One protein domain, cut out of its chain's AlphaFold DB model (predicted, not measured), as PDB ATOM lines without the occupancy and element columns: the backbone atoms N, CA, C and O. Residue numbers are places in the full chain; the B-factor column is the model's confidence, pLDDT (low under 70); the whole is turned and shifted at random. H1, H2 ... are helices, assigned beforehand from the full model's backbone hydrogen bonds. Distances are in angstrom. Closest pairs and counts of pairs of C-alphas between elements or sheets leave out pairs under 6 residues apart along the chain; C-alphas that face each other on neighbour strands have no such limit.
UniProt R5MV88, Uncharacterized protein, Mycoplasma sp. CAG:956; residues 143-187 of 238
ATOM      1  N   ARG A 143       7.717 -38.480  37.592       93.44
ATOM      2  CA  ARG A 143       8.459 -38.036  36.398       93.44
ATOM      3  C   ARG A 143       7.569 -37.701  35.198       93.44
ATOM      4  O   ARG A 143       8.032 -37.042  34.275       93.44
ATOM      5  N   TYR A 144       6.310 -38.143  35.212       94.19
ATOM      6  CA  TYR A 144       5.384 -37.973  34.087       94.19
ATOM      7  C   TYR A 144       4.470 -36.751  34.208       94.19
ATOM      8  O   TYR A 144       3.799 -36.401  33.247       94.19
ATOM      9  N   TYR A 145       4.414 -36.100  35.375       91.75
ATOM     10  CA  TYR A 145       3.447 -35.027  35.654       91.75
ATOM     11  C   TYR A 145       3.509 -33.848  34.672       91.75
ATOM     12  O   TYR A 145       2.509 -33.167  34.467       91.75
ATOM     13  N   SER A 146       4.680 -33.610  34.080       90.94
ATOM     14  CA  SER A 146       4.937 -32.533  33.126       90.94
ATOM     15  C   SER A 146       4.764 -32.955  31.666       90.94
ATOM     16  O   SER A 146       5.021 -32.147  30.778       90.94
ATOM     17  N   TYR A 147       4.365 -34.200  31.388       93.38
ATOM     18  CA  TYR A 147       4.128 -34.645  30.016       93.38
ATOM     19  C   TYR A 147       2.912 -33.911  29.442       93.38
ATOM     20  O   TYR A 147       1.910 -33.724  30.133       93.38
ATOM     21  N   ASP A 148       2.955 -33.565  28.154       93.19
ATOM     22  CA  ASP A 148       1.836 -32.896  27.470       93.19
ATOM     23  C   ASP A 148       0.525 -33.679  27.619       93.19
ATOM     24  O   ASP A 148      -0.546 -33.110  27.827       93.19
ATOM     25  N   SER A 149       0.612 -35.010  27.617       90.69
ATOM     26  CA  SER A 149      -0.531 -35.901  27.803       90.69
ATOM     27  C   SER A 149      -1.216 -35.747  29.172       90.69
ATOM     28  O   SER A 149      -2.413 -36.003  29.292       90.69
ATOM     29  N   CYS A 150      -0.498 -35.265  30.190       89.25
ATOM     30  CA  CYS A 150      -1.061 -34.922  31.492       89.25
ATOM     31  C   CYS A 150      -1.772 -33.568  31.514       89.25
ATOM     32  O   CYS A 150      -2.629 -33.358  32.369       89.25
ATOM     33  N   SER A 151      -1.503 -32.687  30.549       89.19
ATOM     34  CA  SER A 151      -2.321 -31.485  30.345       89.19
ATOM     35  C   SER A 151      -3.695 -31.834  29.763       89.19
ATOM     36  O   SER A 151      -4.693 -31.219  30.136       89.19
ATOM     37  N   ASP A 152      -3.761 -32.854  28.901       87.69
ATOM     38  CA  ASP A 152      -5.015 -33.346  28.311       87.69
ATOM     39  C   ASP A 152      -5.851 -34.186  29.295       87.69
ATOM     40  O   ASP A 152      -7.084 -34.179  29.240       87.69
ATOM     41  N   TYR A 153      -5.192 -34.913  30.204       84.94
ATOM     42  CA  TYR A 153      -5.831 -35.792  31.190       84.94
ATOM     43  C   TYR A 153      -5.311 -35.538  32.619       84.94
ATOM     44  O   TYR A 153      -4.765 -36.451  33.245       84.94
ATOM     45  N   PRO A 154      -5.517 -34.333  33.184       85.88
ATOM     46  CA  PRO A 154      -4.951 -33.952  34.484       85.88
ATOM     47  C   PRO A 154      -5.480 -34.795  35.653       85.88
ATOM     48  O   PRO A 154      -4.806 -34.951  36.669       85.88
ATOM     49  N   ASP A 155      -6.670 -35.383  35.497       87.25
ATOM     50  CA  ASP A 155      -7.303 -36.241  36.501       87.25
ATOM     51  C   ASP A 155      -6.794 -37.694  36.470       87.25
ATOM     52  O   ASP A 155      -7.180 -38.506  37.319       87.25
ATOM     53  N   TYR A 156      -5.955 -38.063  35.494       89.00
ATOM     54  CA  TYR A 156      -5.325 -39.377  35.492       89.00
ATOM     55  C   TYR A 156      -4.362 -39.482  36.679       89.00
ATOM     56  O   TYR A 156      -3.552 -38.595  36.926       89.00
ATOM     57  N   PHE A 157      -4.442 -40.578  37.435       89.38
ATOM     58  CA  PHE A 157      -3.721 -40.721  38.703       89.38
ATOM     59  C   PHE A 157      -2.210 -40.480  38.561       89.38
ATOM     60  O   PHE A 157      -1.637 -39.721  39.337       89.38
ATOM     61  N   TYR A 158      -1.579 -41.039  37.523       89.81
ATOM     62  CA  TYR A 158      -0.149 -40.854  37.254       89.81
ATOM     63  C   TYR A 158       0.196 -39.524  36.567       89.81
ATOM     64  O   TYR A 158       1.320 -39.358  36.108       89.81
ATOM     65  N   CYS A 159      -0.732 -38.569  36.511       91.31
ATOM     66  CA  CYS A 159      -0.458 -37.182  36.138       91.31
ATOM     67  C   CYS A 159      -0.320 -36.250  37.347       91.31
ATOM     68  O   CYS A 159       0.074 -35.097  37.196       91.31
ATOM     69  N   GLN A 160      -0.568 -36.742  38.564       91.38
ATOM     70  CA  GLN A 160      -0.307 -35.969  39.777       91.38
ATOM     71  C   GLN A 160       1.196 -35.732  39.958       91.38
ATOM     72  O   GLN A 160       2.006 -36.630  39.727       91.38
ATOM     73  N   GLN A 161       1.566 -34.532  40.413       94.00
ATOM     74  CA  GLN A 161       2.964 -34.148  40.639       94.00
ATOM     75  C   GLN A 161       3.645 -34.993  41.722       94.00
ATOM     76  O   GLN A 161       4.808 -35.363  41.575       94.00
ATOM     77  N   PHE A 162       2.926 -35.334  42.793       94.50
ATOM     78  CA  PHE A 162       3.457 -36.115  43.908       94.50
ATOM     79  C   PHE A 162       2.625 -37.370  44.135       94.50
ATOM     80  O   PHE A 162       1.403 -37.292  44.254       94.50
ATOM     81  N   LEU A 163       3.291 -38.520  44.228       90.94
ATOM     82  CA  LEU A 163       2.643 -39.823  44.360       90.94
ATOM     83  C   LEU A 163       3.163 -40.588  45.575       90.94
ATOM     84  O   LEU A 163       4.367 -40.680  45.801       90.94
ATOM     85  N   SER A 164       2.244 -41.196  46.326       91.62
ATOM     86  CA  SER A 164       2.556 -42.085  47.459       91.62
ATOM     87  C   SER A 164       2.582 -43.563  47.052       91.62
ATOM     88  O   SER A 164       2.218 -44.433  47.840       91.62
ATOM     89  N   VAL A 165       2.953 -43.841  45.803       88.88
ATOM     90  CA  VAL A 165       3.125 -45.191  45.255       88.88
ATOM     91  C   VAL A 165       4.469 -45.288  44.548       88.88
ATOM     92  O   VAL A 165       5.046 -44.269  44.163       88.88
ATOM     93  N   GLU A 166       4.940 -46.515  44.351       90.38
ATOM     94  CA  GLU A 166       6.171 -46.790  43.614       90.38
ATOM     95  C   GLU A 166       6.138 -46.263  42.173       90.38
ATOM     96  O   GLU A 166       5.085 -45.897  41.626       90.38
ATOM     97  N   ASP A 167       7.323 -46.167  41.567       90.88
ATOM     98  CA  ASP A 167       7.430 -45.807  40.157       90.88
ATOM     99  C   ASP A 167       6.925 -46.909  39.233       90.88
ATOM    100  O   ASP A 167       7.033 -48.097  39.535       90.88
ATOM    101  N   ILE A 168       6.342 -46.484  38.116       90.19
ATOM    102  CA  ILE A 168       5.885 -47.377  37.053       90.19
ATOM    103  C   ILE A 168       6.758 -47.186  35.825       90.19
ATOM    104  O   ILE A 168       7.337 -46.113  35.620       90.19
ATOM    105  N   SER A 169       6.836 -48.214  34.985       94.19
ATOM    106  CA  SER A 169       7.529 -48.083  33.709       94.19
ATOM    107  C   SER A 169       6.819 -47.066  32.807       94.19
ATOM    108  O   SER A 169       5.641 -46.755  32.989       94.19
ATOM    109  N   GLU A 170       7.551 -46.515  31.841       93.25
ATOM    110  CA  GLU A 170       6.963 -45.588  30.869       93.25
ATOM    111  C   GLU A 170       5.924 -46.302  29.996       93.25
ATOM    112  O   GLU A 170       4.871 -45.742  29.704       93.25
ATOM    113  N   GLU A 171       6.173 -47.571  29.665       92.69
ATOM    114  CA  GLU A 171       5.221 -48.430  28.962       92.69
ATOM    115  C   GLU A 171       3.906 -48.570  29.743       92.69
ATOM    116  O   GLU A 171       2.835 -48.352  29.175       92.69
ATOM    117  N   ASP A 172       3.968 -48.848  31.050       93.75
ATOM    118  CA  ASP A 172       2.774 -48.941  31.903       93.75
ATOM    119  C   ASP A 172       2.026 -47.606  31.982       93.75
ATOM    120  O   ASP A 172       0.793 -47.575  31.952       93.75
ATOM    121  N   PHE A 173       2.760 -46.491  32.060       94.12
ATOM    122  CA  PHE A 173       2.166 -45.156  32.070       94.12
ATOM    123  C   PHE A 173       1.399 -44.882  30.773       94.12
ATOM    124  O   PHE A 173       0.224 -44.510  30.829       94.12
ATOM    125  N   VAL A 174       2.040 -45.096  29.619       93.00
ATOM    126  CA  VAL A 174       1.458 -44.856  28.292       93.00
ATOM    127  C   VAL A 174       0.251 -45.762  28.054       93.00
ATOM    128  O   VAL A 174      -0.808 -45.271  27.661       93.00
ATOM    129  N   ASN A 175       0.380 -47.061  28.337       91.12
ATOM    130  CA  ASN A 175      -0.707 -48.023  28.168       91.12
ATOM    131  C   ASN A 175      -1.900 -47.673  29.069       91.12
ATOM    132  O   ASN A 175      -3.035 -47.595  28.594       91.12
ATOM    133  N   GLY A 176      -1.650 -47.385  30.350       91.00
ATOM    134  CA  GLY A 176      -2.703 -47.009  31.293       91.00
ATOM    135  C   GLY A 176      -3.392 -45.690  30.930       91.00
ATOM    136  O   GLY A 176      -4.612 -45.568  31.065       91.00
ATOM    137  N   LEU A 177      -2.642 -44.714  30.410       89.88
ATOM    138  CA  LEU A 177      -3.205 -43.443  29.962       89.88
ATOM    139  C   LEU A 177      -4.057 -43.603  28.695       89.88
ATOM    140  O   LEU A 177      -5.125 -42.999  28.606       89.88
ATOM    141  N   ASP A 178      -3.637 -44.429  27.734       90.19
ATOM    142  CA  ASP A 178      -4.425 -44.726  26.532       90.19
ATOM    143  C   ASP A 178      -5.735 -45.455  26.877       90.19
ATOM    144  O   ASP A 178      -6.810 -45.093  26.383       90.19
ATOM    145  N   GLU A 179      -5.691 -46.425  27.793       90.25
ATOM    146  CA  GLU A 179      -6.896 -47.074  28.322       90.25
ATOM    147  C   GLU A 179      -7.825 -46.075  29.023       90.25
ATOM    148  O   GLU A 179      -9.036 -46.046  28.759       90.25
ATOM    149  N   TYR A 180      -7.261 -45.207  29.868       86.31
ATOM    150  CA  TYR A 180      -8.004 -44.151  30.548       86.31
ATOM    151  C   TYR A 180      -8.672 -43.208  29.540       86.31
ATOM    152  O   TYR A 180      -9.889 -42.999  29.603       86.31
ATOM    153  N   ALA A 181      -7.923 -42.717  28.553       87.25
ATOM    154  CA  ALA A 181      -8.406 -41.847  27.488       87.25
ATOM    155  C   ALA A 181      -9.534 -42.499  26.672       87.25
ATOM    156  O   ALA A 181     -10.567 -41.870  26.422       87.25
ATOM    157  N   LYS A 182      -9.390 -43.778  26.299       88.31
ATOM    158  CA  LYS A 182     -10.439 -44.553  25.614       88.31
ATOM    159  C   LYS A 182     -11.704 -44.665  26.463       88.31
ATOM    160  O   LYS A 182     -12.807 -44.518  25.934       88.31
ATOM    161  N   SER A 183     -11.568 -44.902  27.767       80.31
ATOM    162  CA  SER A 183     -12.711 -45.004  28.684       80.31
ATOM    163  C   SER A 183     -13.422 -43.659  28.896       80.31
ATOM    164  O   SER A 183     -14.653 -43.615  28.937       80.31
ATOM    165  N   ASN A 184     -12.675 -42.552  28.948       74.38
ATOM    166  CA  ASN A 184     -13.235 -41.207  29.078       74.38
ATOM    167  C   ASN A 184     -13.938 -40.748  27.798       74.38
ATOM    168  O   ASN A 184     -15.024 -40.173  27.871       74.38
ATOM    169  N   LYS A 185     -13.388 -41.068  26.621       67.81
ATOM    170  CA  LYS A 185     -14.064 -40.821  25.337       67.81
ATOM    171  C   LYS A 185     -15.371 -41.607  25.231       67.81
ATOM    172  O   LYS A 185     -16.398 -41.027  24.895       67.81
ATOM    173  N   LYS A 186     -15.379 -42.884  25.640       57.28
ATOM    174  CA  LYS A 186     -16.613 -43.686  25.700       57.28
ATOM    175  C   LYS A 186     -17.664 -43.078  26.630       57.28
ATOM    176  O   LYS A 186     -18.816 -43.010  26.231       57.28
ATOM    177  N   LYS A 187     -17.287 -42.551  27.802       52.94
ATOM    178  CA  LYS A 187     -18.219 -41.837  28.703       52.94
ATOM    179  C   LYS A 187     -18.752 -40.525  28.113       52.94
ATOM    180  O   LYS A 187     -19.899 -40.169  28.368       52.94
TER     181      LYS A 187
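What this domain is: This is residues 143 to 187 of the 238 residues of an uncharacterized protein of Mycoplasma sp. CAG:956 (UniProt R5MV88). One long, straight helix, H2, runs most of the length of the domain, and the rest of the printed part, a loop with the short helix H1, folds back beside it. The printed part has 45 residues with two named helices, H1 then H2, and no named strand; the class is all helix. It is compact, with a radius of gyration of the C-alphas of 10.2 A, and elongated, spanning 29 by 18 by 17 A.

Where its parts are: H2, residues 170 to 187, is 25.6 A long, from C-alpha 170 at (6.963, -45.588, 30.869) to C-alpha 187 at (-18.219, -41.837, 28.703). H1, residues 148 to 152, begins at C-alpha 148 at (1.836, -32.896, 27.470).

How they stand to each other: H2 and H1 are near each other: their closest C-alphas are 8.3 A apart, and 6 pairs lie within 10 A. In H1 and H2 every O i to N i+4 pair is within hydrogen-bond range.

The domain as a whole: The C-alphas of Glu 166 and Lys 186, the two farthest apart, are 29.1 A apart. The link from H1 to H2, residues 153 to 169, is long. The printed part has no cut. Mean pLDDT of the printed part is 88.0; residues 185 to 187 are under 70.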